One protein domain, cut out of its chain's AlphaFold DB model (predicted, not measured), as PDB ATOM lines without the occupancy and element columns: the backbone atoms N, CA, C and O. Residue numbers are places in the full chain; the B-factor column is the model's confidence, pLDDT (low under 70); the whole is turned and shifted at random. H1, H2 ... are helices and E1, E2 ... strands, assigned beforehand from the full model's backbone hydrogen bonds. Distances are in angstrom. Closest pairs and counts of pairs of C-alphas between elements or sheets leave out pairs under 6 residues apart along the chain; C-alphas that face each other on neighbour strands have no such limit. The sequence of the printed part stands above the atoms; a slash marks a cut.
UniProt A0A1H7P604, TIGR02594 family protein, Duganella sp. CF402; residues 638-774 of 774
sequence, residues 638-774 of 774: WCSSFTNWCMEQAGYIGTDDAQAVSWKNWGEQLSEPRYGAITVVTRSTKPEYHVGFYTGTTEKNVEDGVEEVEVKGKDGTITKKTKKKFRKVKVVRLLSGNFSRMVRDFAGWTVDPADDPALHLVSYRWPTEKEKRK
ATOM      1  N   TRP A 638     161.098 107.681 153.024       79.62
ATOM      2  CA  TRP A 638     161.565 106.472 153.712       79.62
ATOM      3  C   TRP A 638     161.204 106.362 155.211       79.62
ATOM      4  O   TRP A 638     161.815 105.580 155.936       79.62
ATOM      5  N   CYS A 639     160.226 107.123 155.724       82.88
ATOM      6  CA  CYS A 639     159.876 107.089 157.159       82.88
ATOM      7  C   CYS A 639     159.216 105.767 157.596       82.88
ATOM      8  O   CYS A 639     159.601 105.198 158.621       82.88
ATOM      9  N   SER A 640     158.285 105.233 156.795       86.62
ATOM     10  CA  SER A 640     157.699 103.907 157.031       86.62
ATOM     11  C   SER A 640     158.740 102.805 156.840       86.62
ATOM     12  O   SER A 640     158.902 101.955 157.706       86.62
ATOM     13  N   SER A 641     159.525 102.884 155.765       84.00
ATOM     14  CA  SER A 641     160.561 101.909 155.415       84.00
ATOM     15  C   SER A 641     161.676 101.814 156.471       84.00
ATOM     16  O   SER A 641     162.104 100.722 156.820       84.00
ATOM     17  N   PHE A 642     162.095 102.933 157.072       84.31
ATOM     18  CA  PHE A 642     162.994 102.922 158.237       84.31
ATOM     19  C   PHE A 642     162.367 102.225 159.450       84.31
ATOM     20  O   PHE A 642     163.053 101.511 160.181       84.31
ATOM     21  N   THR A 643     161.064 102.427 159.660       85.94
ATOM     22  CA  THR A 643     160.322 101.801 160.760       85.94
ATOM     23  C   THR A 643     160.213 100.289 160.532       85.94
ATOM     24  O   THR A 643     160.546  99.538 161.444       85.94
ATOM     25  N   ASN A 644     159.869  99.835 159.316       85.94
ATOM     26  CA  ASN A 644     159.853  98.414 158.934       85.94
ATOM     27  C   ASN A 644     161.226  97.772 159.155       85.94
ATOM     28  O   ASN A 644     161.320  96.830 159.937       85.94
ATOM     29  N   TRP A 645     162.296  98.342 158.591       87.94
ATOM     30  CA  TRP A 645     163.661  97.847 158.796       87.94
ATOM     31  C   TRP A 645     164.030  97.730 160.284       87.94
ATOM     32  O   TRP A 645     164.511  96.688 160.717       87.94
ATOM     33  N   CYS A 646     163.751  98.748 161.108       82.75
ATOM     34  CA  CYS A 646     164.038  98.681 162.546       82.75
ATOM     35  C   CYS A 646     163.234  97.586 163.276       82.75
ATOM     36  O   CYS A 646     163.752  96.995 164.224       82.75
ATOM     37  N   MET A 647     161.998  97.298 162.846       84.50
ATOM     38  CA  MET A 647     161.210  96.176 163.369       84.50
ATOM     39  C   MET A 647     161.779  94.825 162.913       84.50
ATOM     40  O   MET A 647     161.945  93.931 163.744       84.50
ATOM     41  N   GLU A 648     162.155  94.689 161.637       87.56
ATOM     42  CA  GLU A 648     162.764  93.471 161.088       87.56
ATOM     43  C   GLU A 648     164.052  93.089 161.818       87.56
ATOM     44  O   GLU A 648     164.193  91.937 162.231       87.56
ATOM     45  N   GLN A 649     164.968  94.049 162.023       83.06
ATOM     46  CA  GLN A 649     166.231  93.813 162.738       83.06
ATOM     47  C   GLN A 649     166.009  93.357 164.192       83.06
ATOM     48  O   GLN A 649     166.868  92.702 164.776       83.06
ATOM     49  N   ALA A 650     164.852  93.681 164.779       79.06
ATOM     50  CA  ALA A 650     164.464  93.273 166.125       79.06
ATOM     51  C   ALA A 650     163.661  91.960 166.181       79.06
ATOM     52  O   ALA A 650     163.184  91.595 167.257       79.06
ATOM     53  N   GLY A 651     163.480  91.263 165.053       82.19
ATOM     54  CA  GLY A 651     162.699  90.025 164.986       82.19
ATOM     55  C   GLY A 651     161.182  90.239 164.952       82.19
ATOM     56  O   GLY A 651     160.434  89.380 165.416       82.19
ATOM     57  N   TYR A 652     160.707  91.363 164.408       83.12
ATOM     58  CA  TYR A 652     159.282  91.647 164.217       83.12
ATOM     59  C   TYR A 652     158.934  91.789 162.731       83.12
ATOM     60  O   TYR A 652     159.761  92.181 161.911       83.12
ATOM     61  N   ILE A 653     157.689  91.467 162.397       87.25
ATOM     62  CA  ILE A 653     157.080  91.668 161.084       87.25
ATOM     63  C   ILE A 653     156.552  93.105 161.032       87.25
ATOM     64  O   ILE A 653     155.864  93.558 161.954       87.25
ATOM     65  N   GLY A 654     156.901  93.831 159.972       86.81
ATOM     66  CA  GLY A 654     156.502  95.218 159.784       86.81
ATOM     67  C   GLY A 654     155.058  95.364 159.302       86.81
ATOM     68  O   GLY A 654     154.172  94.558 159.585       86.81
ATOM     69  N   THR A 655     154.829  96.446 158.571       84.88
ATOM     70  CA  THR A 655     153.656  96.634 157.704       84.88
ATOM     71  C   THR A 655     153.961  96.329 156.243       84.88
ATOM     72  O   THR A 655     153.042  96.308 155.430       84.88
ATOM     73  N   ASP A 656     155.248  96.191 155.920       84.94
ATOM     74  CA  ASP A 656     155.842  95.991 154.598       84.94
ATOM     75  C   ASP A 656     155.407  97.045 153.551       84.94
ATOM     76  O   ASP A 656     155.635  96.899 152.353       84.94
ATOM     77  N   ASP A 657     154.831  98.162 154.005       84.88
ATOM     78  CA  ASP A 657     154.322  99.276 153.200       84.88
ATOM     79  C   ASP A 657     155.177 100.535 153.432       84.88
ATOM     80  O   ASP A 657     155.555 100.866 154.562       84.88
ATOM     81  N   ALA A 658     155.476 101.270 152.360       84.38
ATOM     82  CA  ALA A 658     156.178 102.551 152.410       84.38
ATOM     83  C   ALA A 658     155.290 103.714 152.906       84.38
ATOM     84  O   ALA A 658     155.807 104.769 153.284       84.38
ATOM     85  N   GLN A 659     153.965 103.549 152.947       84.75
ATOM     86  CA  GLN A 659     153.046 104.566 153.451       84.75
ATOM     87  C   GLN A 659     152.946 104.548 154.980       84.75
ATOM     88  O   GLN A 659     152.454 103.598 155.574       84.75
ATOM     89  N   ALA A 660     153.268 105.668 155.630       85.50
ATOM     90  CA  ALA A 660     153.170 105.822 157.088       85.50
ATOM     91  C   ALA A 660     151.754 105.600 157.682       85.50
ATOM     92  O   ALA A 660     151.607 105.488 158.898       85.50
ATOM     93  N   VAL A 661     150.709 105.542 156.845       87.50
ATOM     94  CA  VAL A 661     149.328 105.254 157.262       87.50
ATOM     95  C   VAL A 661     149.096 103.777 157.604       87.50
ATOM     96  O   VAL A 661     148.199 103.489 158.396       87.50
ATOM     97  N   SER A 662     149.896 102.849 157.063       87.94
ATOM     98  CA  SER A 662     149.761 101.399 157.284       87.94
ATOM     99  C   SER A 662     149.789 101.041 158.777       87.94
ATOM    100  O   SER A 662     148.930 100.316 159.286       87.94
ATOM    101  N   TRP A 663     150.706 101.673 159.511       89.94
ATOM    102  CA  TRP A 663     150.901 101.519 160.950       89.94
ATOM    103  C   TRP A 663     149.676 101.886 161.786       89.94
ATOM    104  O   TRP A 663     149.562 101.427 162.918       89.94
ATOM    105  N   LYS A 664     148.720 102.662 161.252       88.25
ATOM    106  CA  LYS A 664     147.509 103.067 161.985       88.25
ATOM    107  C   LYS A 664     146.655 101.876 162.441       88.25
ATOM    108  O   LYS A 664     145.909 102.030 163.400       88.25
ATOM    109  N   ASN A 665     146.786 100.709 161.803       85.31
ATOM    110  CA  ASN A 665     146.074  99.476 162.167       85.31
ATOM    111  C   ASN A 665     147.023  98.306 162.520       85.31
ATOM    112  O   ASN A 665     146.579  97.162 162.582       85.31
ATOM    113  N   TRP A 666     148.318  98.570 162.721       89.19
ATOM    114  CA  TRP A 666     149.327  97.551 163.033       89.19
ATOM    115  C   TRP A 666     149.491  97.369 164.549       89.19
ATOM    116  O   TRP A 666     149.446  98.348 165.297       89.19
ATOM    117  N   GLY A 667     149.694  96.127 164.999       89.44
ATOM    118  CA  GLY A 667     149.827  95.796 166.422       89.44
ATOM    119  C   GLY A 667     148.619  96.216 167.275       89.44
ATOM    120  O   GLY A 667     147.514  96.435 166.771       89.44
ATOM    121  N   GLU A 668     148.828  96.350 168.583       90.38
ATOM    122  CA  GLU A 668     147.840  96.923 169.503       90.38
ATOM    123  C   GLU A 668     147.942  98.457 169.572       90.38
ATOM    124  O   GLU A 668     148.997  99.048 169.325       90.38
ATOM    125  N   GLN A 669     146.830  99.122 169.907       90.00
ATOM    126  CA  GLN A 669     146.814 100.564 170.163       90.00
ATOM    127  C   GLN A 669     147.087 100.832 171.642       90.00
ATOM    128  O   GLN A 669     146.330 100.371 172.493       90.00
ATOM    129  N   LEU A 670     148.097 101.648 171.947       80.25
ATOM    130  CA  LEU A 670     148.319 102.110 173.317       80.25
ATOM    131  C   LEU A 670     147.507 103.382 173.600       80.25
ATOM    132  O   LEU A 670     147.486 104.314 172.793       80.25
ATOM    133  N   SER A 671     146.870 103.432 174.772       78.12
ATOM    134  CA  SER A 671     146.242 104.642 175.322       78.12
ATOM    135  C   SER A 671     147.267 105.633 175.886       78.12
ATOM    136  O   SER A 671     147.025 106.838 175.869       78.12
ATOM    137  N   GLU A 672     148.416 105.137 176.349       74.38
ATOM    138  CA  GLU A 672     149.507 105.932 176.918       74.38
ATOM    139  C   GLU A 672     150.830 105.698 176.163       74.38
ATOM    140  O   GLU A 672     151.092 104.589 175.691       74.38
ATOM    141  N   PRO A 673     151.690 106.724 176.030       74.56
ATOM    142  CA  PRO A 673     152.955 106.601 175.313       74.56
ATOM    143  C   PRO A 673     153.979 105.729 176.051       74.56
ATOM    144  O   PRO A 673     154.415 106.060 177.155       74.56
ATOM    145  N   ARG A 674     154.466 104.680 175.383       78.94
ATOM    146  CA  ARG A 674     155.615 103.868 175.821       78.94
ATOM    147  C   ARG A 674     156.874 104.264 175.046       78.94
ATOM    148  O   ARG A 674     156.794 104.577 173.860       78.94
ATOM    149  N   TYR A 675     158.042 104.251 175.692       81.56
ATOM    150  CA  TYR A 675     159.315 104.475 174.994       81.56
ATOM    151  C   TYR A 675     159.495 103.438 173.880       81.56
ATOM    152  O   TYR A 675     159.295 102.246 174.099       81.56
ATOM    153  N   GLY A 676     159.828 103.907 172.680       76.56
ATOM    154  CA  GLY A 676     159.910 103.087 171.479       76.56
ATOM    155  C   GLY A 676     158.577 102.793 170.788       76.56
ATOM    156  O   GLY A 676     158.603 102.152 169.744       76.56
ATOM    157  N   ALA A 677     157.425 103.255 171.286       85.38
ATOM    158  CA  ALA A 677     156.142 102.984 170.633       85.38
ATOM    159  C   ALA A 677     156.109 103.571 169.216       85.38
ATOM    160  O   ALA A 677     156.456 104.739 169.010       85.38
ATOM    161  N   ILE A 678     155.659 102.782 168.241       92.06
ATOM    162  CA  ILE A 678     155.462 103.264 166.874       92.06
ATOM    163  C   ILE A 678     154.366 104.324 166.919       92.06
ATOM    164  O   ILE A 678     153.271 104.095 167.429       92.06
ATOM    165  N   THR A 679     154.682 105.519 166.443       87.44
ATOM    166  CA  THR A 679     153.827 106.690 166.599       87.44
ATOM    167  C   THR A 679     153.490 107.254 165.236       87.44
ATOM    168  O   THR A 679     154.369 107.718 164.511       87.44
ATOM    169  N   VAL A 680     152.202 107.222 164.904       89.88
ATOM    170  CA  VAL A 680     151.662 107.805 163.674       89.88
ATOM    171  C   VAL A 680     151.235 109.240 163.969       89.88
ATOM    172  O   VAL A 680     150.521 109.484 164.945       89.88
ATOM    173  N   VAL A 681     151.649 110.181 163.122       86.12
ATOM    174  CA  VAL A 681     151.315 111.614 163.207       86.12
ATOM    175  C   VAL A 681     150.917 112.160 161.831       86.12
ATOM    176  O   VAL A 681     151.217 111.541 160.809       86.12
ATOM    177  N   THR A 682     150.243 113.309 161.771       83.88
ATOM    178  CA  THR A 682     149.930 113.996 160.499       83.88
ATOM    179  C   THR A 682     151.057 114.932 160.047       83.88
ATOM    180  O   THR A 682     151.874 115.373 160.857       83.88
ATOM    181  N   ARG A 683     151.125 115.243 158.745       73.62
ATOM    182  CA  ARG A 683     152.162 116.112 158.149       73.62
ATOM    183  C   ARG A 683     151.624 117.404 157.514       73.62
ATOM    184  O   ARG A 683     152.406 118.330 157.305       73.62
ATOM    185  N   SER A 684     150.328 117.498 157.213       68.06
ATOM    186  CA  SER A 684     149.693 118.719 156.693       68.06
ATOM    187  C   SER A 684     148.170 118.710 156.912       68.06
ATOM    188  O   SER A 684     147.631 117.825 157.570       68.06
ATOM    189  N   THR A 685     147.451 119.694 156.356       59.62
ATOM    190  CA  THR A 685     145.973 119.724 156.326       59.62
ATOM    191  C   THR A 685     145.354 118.701 155.361       59.62
ATOM    192  O   THR A 685     144.132 118.579 155.288       59.62
ATOM    193  N   LYS A 686     146.179 117.966 154.608       63.75
ATOM    194  CA  LYS A 686     145.793 116.774 153.841       63.75
ATOM    195  C   LYS A 686     146.105 115.518 154.669       63.75
ATOM    196  O   LYS A 686     146.935 115.597 155.571       63.75
ATOM    197  N   PRO A 687     145.513 114.346 154.368       62.09
ATOM    198  CA  PRO A 687     145.807 113.084 155.062       62.09
ATOM    199  C   PRO A 687     147.181 112.495 154.669       62.09
ATOM    200  O   PRO A 687     147.298 111.346 154.253       62.09
ATOM    201  N   GLU A 688     148.227 113.308 154.792       76.81
ATOM    202  CA  GLU A 688     149.632 112.931 154.704       76.81
ATOM    203  C   GLU A 688     150.095 112.537 156.111       76.81
ATOM    204  O   GLU A 688     149.956 113.316 157.058       76.81
ATOM    205  N   TYR A 689     150.635 111.329 156.255       85.12
ATOM    206  CA  TYR A 689     151.070 110.780 157.539       85.12
ATOM    207  C   TYR A 689     152.596 110.704 157.620       85.12
ATOM    208  O   TYR A 689     153.290 110.623 156.606       85.12
ATOM    209  N   HIS A 690     153.112 110.698 158.844       85.25
ATOM    210  CA  HIS A 690     154.512 110.449 159.175       85.25
ATOM    211  C   HIS A 690     154.584 109.455 160.337       85.25
ATOM    212  O   HIS A 690     153.642 109.351 161.126       85.25
ATOM    213  N   VAL A 691     155.680 108.700 160.429       87.88
ATOM    214  CA  VAL A 691     155.849 107.640 161.432       87.88
ATOM    215  C   VAL A 691     157.286 107.573 161.950       87.88
ATOM    216  O   VAL A 691     158.243 107.848 161.226       87.88
ATOM    217  N   GLY A 692     157.419 107.227 163.227       86.31
ATOM    218  CA  GLY A 692     158.682 106.939 163.904       86.31
ATOM    219  C   GLY A 692     158.438 106.482 165.340       86.31
ATOM    220  O   GLY A 692     157.293 106.369 165.778       86.31
ATOM    221  N   PHE A 693     159.507 106.230 166.088       86.00
ATOM    222  CA  PHE A 693     159.409 105.702 167.449       86.00
ATOM    223  C   PHE A 693     159.340 106.814 168.504       86.00
ATOM    224  O   PHE A 693     160.090 107.789 168.442       86.00
ATOM    225  N   TYR A 694     158.466 106.671 169.501       84.12
ATOM    226  CA  TYR A 694     158.312 107.637 170.591       84.12
ATOM    227  C   TYR A 694     159.559 107.692 171.483       84.12
ATOM    228  O   TYR A 694     159.938 106.688 172.091       84.12
ATOM    229  N   THR A 695     160.157 108.875 171.636       78.69
ATOM    230  CA  THR A 695     161.285 109.099 172.567       78.69
ATOM    231  C   THR A 695     160.930 109.978 173.761       78.69
ATOM    232  O   THR A 695     161.676 110.007 174.739       78.69
ATOM    233  N   GLY A 696     159.795 110.679 173.724       77.94
ATOM    234  CA  GLY A 696     159.328 111.518 174.826       77.94
ATOM    235  C   GLY A 696     158.305 112.571 174.399       77.94
ATOM    236  O   GLY A 696     157.969 112.709 173.227       77.94
ATOM    237  N   THR A 697     157.848 113.362 175.367       81.12
ATOM    238  CA  THR A 697     156.991 114.538 175.155       81.12
ATOM    239  C   THR A 697     157.700 115.757 175.740       81.12
ATOM    240  O   THR A 697     158.377 115.652 176.761       81.12
ATOM    241  N   THR A 698     157.580 116.918 175.099       80.94
ATOM    242  CA  THR A 698     158.180 118.183 175.553       80.94
ATOM    243  C   THR A 698     157.160 119.311 175.449       80.94
ATOM    244  O   THR A 698     156.252 119.252 174.626       80.94
ATOM    245  N   GLU A 699     157.286 120.353 176.267       83.50
ATOM    246  CA  GLU A 699     156.472 121.560 176.093       83.50
ATOM    247  C   GLU A 699     157.055 122.453 174.989       83.50
ATOM    248  O   GLU A 699     158.276 122.561 174.844       83.50
ATOM    249  N   LYS A 700     156.178 123.117 174.231       80.50
ATOM    250  CA  LYS A 700     156.504 124.144 173.234       80.50
ATOM    251  C   LYS A 700     155.538 125.316 173.407       80.50
ATOM    252  O   LYS A 700     154.345 125.108 173.607       80.50
ATOM    253  N   ASN A 701     156.042 126.546 173.328       81.19
ATOM    254  CA  ASN A 701     155.181 127.727 173.283       81.19
ATOM    255  C   ASN A 701     154.642 127.887 171.855       81.19
ATOM    256  O   ASN A 701     155.427 128.023 170.916       81.19
ATOM    257  N   VAL A 702     153.320 127.875 171.709       77.81
ATOM    258  CA  VAL A 702     152.595 128.095 170.449       77.81
ATOM    259  C   VAL A 702     151.834 129.415 170.561       77.81
ATOM    260  O   VAL A 702     151.411 129.800 171.653       77.81
ATOM    261  N   GLU A 703     151.722 130.151 169.457       76.12
ATOM    262  CA  GLU A 703     151.036 131.444 169.429       76.12
ATOM    263  C   GLU A 703     149.524 131.262 169.625       76.12
ATOM    264  O   GLU A 703     148.891 130.455 168.952       76.12
ATOM    265  N   ASP A 704     148.956 132.011 170.567       79.06
ATOM    266  CA  ASP A 704     147.584 131.866 171.064       79.06
ATOM    267  C   ASP A 704     146.779 133.147 170.801       79.06
ATOM    268  O   ASP A 704     146.165 133.741 171.690       79.06
ATOM    269  N   GLY A 705     146.891 133.643 169.568       77.38
ATOM    270  CA  GLY A 705     146.385 134.952 169.175       77.38
ATOM    271  C   GLY A 705     147.164 136.108 169.810       77.38
ATOM    272  O   GLY A 705     148.378 136.048 170.027       77.38
ATOM    273  N   VAL A 706     146.459 137.208 170.075       77.19
ATOM    274  CA  VAL A 706     147.052 138.470 170.530       77.19
ATOM    275  C   VAL A 706     146.281 139.086 171.693       77.19
ATOM    276  O   VAL A 706     145.058 139.002 171.765       77.19
ATOM    277  N   GLU A 707     147.014 139.737 172.587       80.62
ATOM    278  CA  GLU A 707     146.503 140.527 173.707       80.62
ATOM    279  C   GLU A 707     146.715 142.028 173.434       80.62
ATOM    280  O   GLU A 707     147.751 142.431 172.898       80.62
ATOM    281  N   GLU A 708     145.747 142.875 173.794       76.38
ATOM    282  CA  GLU A 708     145.970 144.323 173.856       76.38
ATOM    283  C   GLU A 708     146.615 144.682 175.196       76.38
ATOM    284  O   GLU A 708     146.027 144.466 176.253       76.38
ATOM    285  N   VAL A 709     147.813 145.265 175.154       78.75
ATOM    286  CA  VAL A 709     148.511 145.772 176.339       78.75
ATOM    287  C   VAL A 709     148.517 147.293 176.304       78.75
ATOM    288  O   VAL A 709     149.002 147.903 175.350       78.75
ATOM    289  N   GLU A 710     147.999 147.925 177.353       78.81
ATOM    290  CA  GLU A 710     148.057 149.377 177.513       78.81
ATOM    291  C   GLU A 710     149.431 149.807 178.039       78.81
ATOM    292  O   GLU A 710     149.788 149.601 179.197       78.81
ATOM    293  N   VAL A 711     150.230 150.408 177.155       73.44
ATOM    294  CA  VAL A 711     151.580 150.889 177.450       73.44
ATOM    295  C   VAL A 711     151.535 152.395 177.672       73.44
ATOM    296  O   VAL A 711     151.344 153.173 176.733       73.44
ATOM    297  N   LYS A 712     151.733 152.804 178.928       71.56
ATOM    298  CA  LYS A 712     151.824 154.209 179.335       71.56
ATOM    299  C   LYS A 712     153.211 154.779 179.014       71.56
ATOM    300  O   LYS A 712     154.226 154.222 179.434       71.56
ATOM    301  N   GLY A 713     153.255 155.873 178.262       70.81
ATOM    302  CA  GLY A 713     154.471 156.619 177.950       70.81
ATOM    303  C   GLY A 713     155.008 157.414 179.146       70.81
ATOM    304  O   GLY A 713     154.334 157.583 180.164       70.81
ATOM    305  N   LYS A 714     156.245 157.920 179.025       67.81
ATOM    306  CA  LYS A 714     156.899 158.756 180.059       67.81
ATOM    307  C   LYS A 714     156.228 160.126 180.248       67.81
ATOM    308  O   LYS A 714     156.411 160.758 181.280       67.81
ATOM    309  N   ASP A 715     155.467 160.551 179.251       72.62
ATOM    310  CA  ASP A 715     154.572 161.709 179.204       72.62
ATOM    311  C   ASP A 715     153.211 161.456 179.886       72.62
ATOM    312  O   ASP A 715     152.448 162.387 180.121       72.62
ATOM    313  N   GLY A 716     152.902 160.198 180.213       66.38
ATOM    314  CA  GLY A 716     151.637 159.777 180.806       66.38
ATOM    315  C   GLY A 716     150.579 159.306 179.801       66.38
ATOM    316  O   GLY A 716     149.562 158.766 180.238       66.38
ATOM    317  N   THR A 717     150.822 159.436 178.494       63.84
ATOM    318  CA  THR A 717     149.895 159.014 177.432       63.84
ATOM    319  C   THR A 717     149.760 157.493 177.405       63.84
ATOM    320  O   THR A 717     150.760 156.777 177.368       63.84
ATOM    321  N   ILE A 718     148.533 156.971 177.405       71.62
ATOM    322  CA  ILE A 718     148.281 155.526 177.302       71.62
ATOM    323  C   ILE A 718     148.165 155.143 175.824       71.62
ATOM    324  O   ILE A 718     147.336 155.687 175.099       71.62
ATOM    325  N   THR A 719     148.990 154.194 175.380       71.38
ATOM    326  CA  THR A 719     148.955 153.650 174.013       71.38
ATOM    327  C   THR A 719     148.653 152.158 174.043       71.38
ATOM    328  O   THR A 719     149.398 151.381 174.639       71.38
ATOM    329  N   LYS A 720     147.567 151.737 173.389       75.38
ATOM    330  CA  LYS A 720     147.270 150.316 173.186       75.38
ATOM    331  C   LYS A 720     148.273 149.708 172.211       75.38
ATOM    332  O   LYS A 720     148.505 150.259 171.136       75.38
ATOM    333  N   LYS A 721     148.876 148.579 172.585       77.00
ATOM    334  CA  LYS A 721     149.818 147.826 171.752       77.00
ATOM    335  C   LYS A 721     149.455 146.350 171.746       77.00
ATOM    336  O   LYS A 721     149.421 145.702 172.788       77.00
ATOM    337  N   THR A 722     149.215 145.825 170.554       76.31
ATOM    338  CA  THR A 722     148.963 144.405 170.313       76.31
ATOM    339  C   THR A 722     150.244 143.602 170.548       76.31
ATOM    340  O   THR A 722     151.271 143.868 169.921       76.31
ATOM    341  N   LYS A 723     150.198 142.614 171.442       78.19
ATOM    342  CA  LYS A 723     151.300 141.695 171.758       78.19
ATOM    343  C   LYS A 723     150.866 140.261 171.458       78.19
ATOM    344  O   LYS A 723     149.721 139.897 171.700       78.19
ATOM    345  N   LYS A 724     151.772 139.437 170.925       81.69
ATOM    346  CA  LYS A 724     151.515 138.003 170.709       81.69
ATOM    347  C   LYS A 724     151.365 137.303 172.060       81.69
ATOM    348  O   LYS A 724     152.267 137.382 172.900       81.69
ATOM    349  N   LYS A 725     150.230 136.636 172.255       80.12
ATOM    350  CA  LYS A 725     149.985 135.733 173.380       80.12
ATOM    351  C   LYS A 725     150.557 134.364 173.009       80.12
ATOM    352  O   LYS A 725     150.561 133.990 171.838       80.12
ATOM    353  N   PHE A 726     151.050 133.616 173.987       81.19
ATOM    354  CA  PHE A 726     151.546 132.258 173.775       81.19
ATOM    355  C   PHE A 726     150.961 131.324 174.826       81.19
ATOM    356  O   PHE A 726     150.904 131.685 176.003       81.19
ATOM    357  N   ARG A 727     150.584 130.114 174.411       83.00
ATOM    358  CA  ARG A 727     150.200 129.021 175.310       83.00
ATOM    359  C   ARG A 727     151.193 127.871 175.213       83.00
ATOM    360  O   ARG A 727     151.818 127.657 174.174       83.00
ATOM    361  N   LYS A 728     151.349 127.136 176.312       84.00
ATOM    362  CA  LYS A 728     152.141 125.907 176.344       84.00
ATOM    363  C   LYS A 728     151.328 124.769 175.740       84.00
ATOM    364  O   LYS A 728     150.234 124.484 176.215       84.00
ATOM    365  N   VAL A 729     151.895 124.116 174.736       83.75
ATOM    366  CA  VAL A 729     151.363 122.916 174.084       83.75
ATOM    367  C   VAL A 729     152.329 121.762 174.333       83.75
ATOM    368  O   VAL A 729     153.549 121.951 174.333       83.75
ATOM    369  N   LYS A 730     151.797 120.556 174.552       83.44
ATOM    370  CA  LYS A 730     152.600 119.328 174.615       83.44
ATOM    371  C   LYS A 730     152.859 118.839 173.195       83.44
ATOM    372  O   LYS A 730     151.906 118.626 172.448       83.44
ATOM    373  N   VAL A 731     154.127 118.636 172.841       82.81
ATOM    374  CA  VAL A 731     154.534 118.104 171.534       82.81
ATOM    375  C   VAL A 731     155.369 116.832 171.672       82.81
ATOM    376  O   VAL A 731     156.187 116.698 172.587       82.81
ATOM    377  N   VAL A 732     155.152 115.895 170.757       80.88
ATOM    378  CA  VAL A 732     155.786 114.572 170.735       80.88
ATOM    379  C   VAL A 732     157.192 114.654 170.130       80.88
ATOM    380  O   VAL A 732     157.428 115.384 169.165       80.88
ATOM    381  N   ARG A 733     158.140 113.890 170.687       76.81
ATOM    382  CA  ARG A 733     159.465 113.635 170.104       76.81
ATOM    383  C   ARG A 733     159.479 112.264 169.432       76.81
ATOM    384  O   ARG A 733     159.085 111.271 170.048       76.81
ATOM    385  N   LEU A 734     159.942 112.232 168.183       76.62
ATOM    386  CA  LEU A 734     159.947 111.051 167.322       76.62
ATOM    387  C   LEU A 734     161.351 110.746 166.807       76.62
ATOM    388  O   LEU A 734     162.037 111.626 166.297       76.62
ATOM    389  N   LEU A 735     161.726 109.474 166.883       77.56
ATOM    390  CA  LEU A 735     162.891 108.885 166.238       77.56
ATOM    391  C   LEU A 735     162.429 108.283 164.900       77.56
ATOM    392  O   LEU A 735     161.989 107.133 164.849       77.56
ATOM    393  N   SER A 736     162.422 109.085 163.836       74.19
ATOM    394  CA  SER A 736     161.867 108.710 162.526       74.19
ATOM    395  C   SER A 736     162.908 108.703 161.411       74.19
ATOM    396  O   SER A 736     163.869 109.471 161.447       74.19
ATOM    397  N   GLY A 737     162.640 107.924 160.361       63.94
ATOM    398  CA  GLY A 737     163.272 108.133 159.059       63.94
ATOM    399  C   GLY A 737     162.798 109.430 158.389       63.94
ATOM    400  O   GLY A 737     161.846 110.061 158.849       63.94
ATOM    401  N   ASN A 738     163.434 109.803 157.277       60.69
ATOM    402  CA  ASN A 738     163.325 111.108 156.609       60.69
ATOM    403  C   ASN A 738     163.928 112.269 157.431       60.69
ATOM    404  O   ASN A 738     163.228 113.178 157.871       60.69
ATOM    405  N   PHE A 739     165.259 112.261 157.565       51.78
ATOM    406  CA  PHE A 739     166.065 113.352 158.142       51.78
ATOM    407  C   PHE A 739     166.275 114.537 157.164       51.78
ATOM    408  O   PHE A 739     167.312 115.202 157.172       51.78
ATOM    409  N   SER A 740     165.299 114.810 156.285       37.88
ATOM    410  CA  SER A 740     165.322 116.015 155.442       37.88
ATOM    411  C   SER A 740     165.291 117.274 156.312       37.88
ATOM    412  O   SER A 740     164.816 117.267 157.450       37.88
ATOM    413  N   ARG A 741     165.728 118.416 155.763       33.88
ATOM    414  CA  ARG A 741     165.825 119.697 156.500       33.88
ATOM    415  C   ARG A 741     164.510 120.190 157.130       33.88
ATOM    416  O   ARG A 741     164.553 121.136 157.916       33.88
ATOM    417  N   MET A 742     163.375 119.583 156.775       33.53
ATOM    418  CA  MET A 742     162.041 119.864 157.311       33.53
ATOM    419  C   MET A 742     161.758 119.142 158.638       33.53
ATOM    420  O   MET A 742     161.025 119.682 159.464       33.53
ATOM    421  N   VAL A 743     162.337 117.957 158.865       42.00
ATOM    422  CA  VAL A 743     162.166 117.173 160.101       42.00
ATOM    423  C   VAL A 743     163.453 117.247 160.914       42.00
ATOM    424  O   VAL A 743     164.272 116.335 160.943       42.00
ATOM    425  N   ARG A 744     163.625 118.383 161.585       42.28
ATOM    426  CA  ARG A 744     164.524 118.479 162.739       42.28
ATOM    427  C   ARG A 744     163.797 117.974 163.980       42.28
ATOM    428  O   ARG A 744     162.562 117.993 164.031       42.28
ATOM    429  N   ASP A 745     164.552 117.668 165.030       40.69
ATOM    430  CA  ASP A 745     164.015 117.712 166.388       40.69
ATOM    431  C   ASP A 745     163.178 118.990 166.599       40.69
ATOM    432  O   ASP A 745     163.487 120.058 166.063       40.69
ATOM    433  N   PHE A 746     162.100 118.878 167.381       47.19
ATOM    434  CA  PHE A 746     161.087 119.927 167.597       47.19
ATOM    435  C   PHE A 746     160.125 120.230 166.422       47.19
ATOM    436  O   PHE A 746     159.415 121.247 166.478       47.19
ATOM    437  N   ALA A 747     160.012 119.329 165.432       52.22
ATOM    438  CA  ALA A 747     159.039 119.383 164.320       52.22
ATOM    439  C   ALA A 747     157.559 119.577 164.734       52.22
ATOM    440  O   ALA A 747     156.747 120.012 163.926       52.22
ATOM    441  N   GLY A 748     157.222 119.407 166.018       61.16
ATOM    442  CA  GLY A 748     156.137 120.173 166.641       61.16
ATOM    443  C   GLY A 748     154.772 119.503 166.707       61.16
ATOM    444  O   GLY A 748     153.838 120.170 167.135       61.16
ATOM    445  N   TRP A 749     154.674 118.220 166.351       79.00
ATOM    446  CA  TRP A 749     153.439 117.441 166.448       79.00
ATOM    447  C   TRP A 749     152.824 117.506 167.838       79.00
ATOM    448  O   TRP A 749     153.423 117.063 168.819       79.00
ATOM    449  N   THR A 750     151.628 118.065 167.905       82.19
ATOM    450  CA  THR A 750     150.857 118.276 169.123       82.19
ATOM    451  C   THR A 750     150.262 116.964 169.634       82.19
ATOM    452  O   THR A 750     150.004 116.036 168.867       82.19
ATOM    453  N   VAL A 751     150.075 116.848 170.951       80.94
ATOM    454  CA  VAL A 751     149.409 115.674 171.551       80.94
ATOM    455  C   VAL A 751     147.887 115.726 171.352       80.94
ATOM    456  O   VAL A 751     147.254 114.676 171.313       80.94
ATOM    457  N   ASP A 752     147.311 116.921 171.203       80.19
ATOM    458  CA  ASP A 752     145.871 117.149 171.041       80.19
ATOM    459  C   ASP A 752     145.568 117.732 169.642       80.19
ATOM    460  O   ASP A 752     146.135 118.772 169.296       80.19
ATOM    461  N   PRO A 753     144.677 117.131 168.826       81.56
ATOM    462  CA  PRO A 753     144.289 117.678 167.521       81.56
ATOM    463  C   PRO A 753     143.627 119.066 167.580       81.56
ATOM    464  O   PRO A 753     143.540 119.729 166.549       81.56
ATOM    465  N   ALA A 754     143.166 119.530 168.747       81.94
ATOM    466  CA  ALA A 754     142.700 120.903 168.938       81.94
ATOM    467  C   ALA A 754     143.847 121.937 168.993       81.94
ATOM    468  O   ALA A 754     143.589 123.136 168.869       81.94
ATOM    469  N   ASP A 755     145.100 121.498 169.163       81.56
ATOM    470  CA  ASP A 755     146.269 122.381 169.230       81.56
ATOM    471  C   ASP A 755     146.905 122.627 167.857       81.56
ATOM    472  O   ASP A 755     147.230 123.775 167.545       81.56
ATOM    473  N   ASP A 756     147.033 121.589 167.025       80.25
ATOM    474  CA  ASP A 756     147.299 121.714 165.586       80.25
ATOM    475  C   ASP A 756     146.738 120.489 164.828       80.25
ATOM    476  O   ASP A 756     147.383 119.438 164.802       80.25
ATOM    477  N   PRO A 757     145.573 120.584 164.158       77.81
ATOM    478  CA  PRO A 757     144.985 119.450 163.444       77.81
ATOM    479  C   PRO A 757     145.768 119.044 162.183       77.81
ATOM    480  O   PRO A 757     145.536 117.954 161.661       77.81
ATOM    481  N   ALA A 758     146.697 119.870 161.688       74.69
ATOM    482  CA  ALA A 758     147.595 119.517 160.588       74.69
ATOM    483  C   ALA A 758     148.855 118.785 161.082       74.69
ATOM    484  O   ALA A 758     149.413 117.958 160.357       74.69
ATOM    485  N   LEU A 759     149.276 119.028 162.327       78.69
ATOM    486  CA  LEU A 759     150.432 118.407 162.977       78.69
ATOM    487  C   LEU A 759     150.045 117.864 164.364       78.69
ATOM    488  O   LEU A 759     150.427 118.434 165.388       78.69
ATOM    489  N   HIS A 760     149.337 116.731 164.408       82.62
ATOM    490  CA  HIS A 760     148.947 116.059 165.655       82.62
ATOM    491  C   HIS A 760     149.329 114.574 165.700       82.62
ATOM    492  O   HIS A 760     149.573 113.922 164.680       82.62
ATOM    493  N   LEU A 761     149.346 114.045 166.921       84.69
ATOM    494  CA  LEU A 761     149.397 112.628 167.262       84.69
ATOM    495  C   LEU A 761     148.124 111.893 166.812       84.69
ATOM    496  O   LEU A 761     147.034 112.200 167.283       84.69
ATOM    497  N   VAL A 762     148.266 110.866 165.970       84.81
ATOM    498  CA  VAL A 762     147.141 110.038 165.492       84.81
ATOM    499  C   VAL A 762     146.973 108.769 166.331       84.81
ATOM    500  O   VAL A 762     145.853 108.432 166.707       84.81
ATOM    501  N   SER A 763     148.058 108.037 166.618       88.94
ATOM    502  CA  SER A 763     148.025 106.880 167.532       88.94
ATOM    503  C   SER A 763     149.414 106.387 167.931       88.94
ATOM    504  O   SER A 763     150.318 106.374 167.092       88.94
ATOM    505  N   TYR A 764     149.525 105.855 169.151       87.31
ATOM    506  CA  TYR A 764     150.613 104.969 169.574       87.31
ATOM    507  C   TYR A 764     150.285 103.505 169.256       87.31
ATOM    508  O   TYR A 764     149.138 103.073 169.401       87.31
ATOM    509  N   ARG A 765     151.299 102.752 168.829       90.44
ATOM    510  CA  ARG A 765     151.218 101.372 168.340       90.44
ATOM    511  C   ARG A 765     152.317 100.521 168.969       90.44
ATOM    512  O   ARG A 765     153.438 101.003 169.163       90.44
ATOM    513  N   TRP A 766     152.004  99.265 169.271       89.25
ATOM    514  CA  TRP A 766     152.932  98.323 169.900       89.25
ATOM    515  C   TRP A 766     152.772  96.911 169.312       89.25
ATOM    516  O   TRP A 766     151.639  96.505 169.055       89.25
ATOM    517  N   PRO A 767     153.856  96.152 169.063       85.12
ATOM    518  CA  PRO A 767     153.740  94.782 168.565       85.12
ATOM    519  C   PRO A 767     153.172  93.829 169.619       85.12
ATOM    520  O   PRO A 767     153.518  93.911 170.798       85.12
ATOM    521  N   THR A 768     152.386  92.850 169.172       84.75
ATOM    522  CA  THR A 768     151.936  91.715 169.990       84.75
ATOM    523  C   THR A 768     152.706  90.432 169.625       84.75
ATOM    524  O   THR A 768     153.540  90.423 168.718       84.75
ATOM    525  N   GLU A 769     152.390  89.298 170.263       75.56
ATOM    526  CA  GLU A 769     152.900  87.962 169.879       75.56
ATOM    527  C   GLU A 769     152.481  87.501 168.460       75.56
ATOM    528  O   GLU A 769     152.907  86.436 167.997       75.56
ATOM    529  N   LYS A 770     151.625  88.268 167.767       80.06
ATOM    530  CA  LYS A 770     151.308  88.098 166.339       80.06
ATOM    531  C   LYS A 770     152.327  88.791 165.428       80.06
ATOM    532  O   LYS A 770     152.573  88.295 164.336       80.06
ATOM    533  N   GLU A 771     152.907  89.908 165.864       84.75
ATOM    534  CA  GLU A 771     153.876  90.695 165.090       84.75
ATOM    535  C   GLU A 771     155.326  90.246 165.322       84.75
ATOM    536  O   GLU A 771     156.217  90.712 164.622       84.75
ATOM    537  N   LYS A 772     155.600  89.332 166.261       79.75
ATOM    538  CA  LYS A 772     156.909  88.664 166.341       79.75
ATOM    539  C   LYS A 772     157.098  87.690 165.177       79.75
ATOM    540  O   LYS A 772     156.216  86.875 164.901       79.75
ATOM    541  N   ARG A 773     158.277  87.737 164.553       69.56
ATOM    542  CA  ARG A 773     158.777  86.727 163.610       69.56
ATOM    543  C   ARG A 773     159.008  85.429 164.404       69.56
ATOM    544  O   ARG A 773     159.566  85.488 165.499       69.56
ATOM    545  N   LYS A 774     158.508  84.296 163.903       46.34
ATOM    546  CA  LYS A 774     158.503  82.984 164.582       46.34
ATOM    547  C   LYS A 774     159.359  81.969 163.840       46.34
ATOM    548  O   LYS A 774     159.467  82.133 162.606       46.34
TER     549      LYS A 774
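AT A GLANCE: This is residues 638 to 774 of the 774 residues of the protein "TIGR02594 family protein" of Duganella sp. CF402 (UniProt A0A1H7P604). A long, twisted two-stranded arm, the hairpin of E3 and E4, reaches out from a small head in which E1, E5, E2 and the near ends of E3 and E4 lie side by side, with the helices H1 and H2 packed on them. The arm makes the length of a rod spanning 80 by 28 by 22 A. The printed part has 137 residues, with the named elements in the order H1, H2, E1, E2, E3, E4, E5; the class is mixed, helices and strands. The sheet order is E1, E5, E2, E3, E4, all antiparallel, and the whole is loose, with a radius of gyration of the C-alphas of 20.1 A.

HOW THE PARTS SIT: The twisted sheet runs from edge strand E1, residues 668 to 670, through E5, residues 761 to 766, E2, residues 678 to 682, and E3, residues 689 to 712, to edge strand E4, residues 718 to 735. E3 bends by 120 degrees at residue 692, and its pairing is staggered: residues 689 to 693 pair with E2, residues 693 to 712 with E4. E2, E3 and E4 form a meander, each strand the antiparallel neighbour of the one before, with hairpins E2 and E3, and E3 and E4. With E5 they form a Greek key, in which E2 is also the antiparallel neighbour of E5. Within hydrogen-bond range are N 700 and O 729 at 2.9 A between E3 and E4, N 679 and O 692 at 2.8 A between E2 and E3, N 765 and O 678 at 2.8 A between E5 and E2, and N 668 and O 766 at 2.9 A between E1 and E5. H1, residues 639 to 649, is on the sheet at a height of 9.7 A, over E3 and along the strands, at 19 degrees to E3 on the local plane; the closest C-alphas of the two, Cys 639 and Val 691, are 5.9 A apart. H2, residues 662 to 665, is on the sheet at a height of 7.7 A; its closest C-alpha pair with E2 is Lys 664 and Val 680, 6.5 A. In H1 every O i to N i+4 pair is within hydrogen-bond range; H2 is too short for such a pair.

IN THESE COORDINATES: E3 is 48.6 A long and E4 50.1 A; E5 measures 15.0 A, E2 13.7 A, E1 6.5 A, H1 15.7 A and H2 6.4 A. H1 begins at C-alpha 639, (159.876, 107.089, 157.159); E3 ends at C-alpha 712, (151.824, 154.209, 179.335); E5 ends at C-alpha 766, (152.932, 98.323, 169.900).

THE WHOLE: The two C-alphas farthest apart, Asp 715 and Lys 774, are 80.2 A apart. The printed part has no cut. The links H1 to H2 and E4 to E5 are long, with 12 and 25 residues. Mean pLDDT of the printed part is 77.6; 21 residues are under 70, among them 737 to 748.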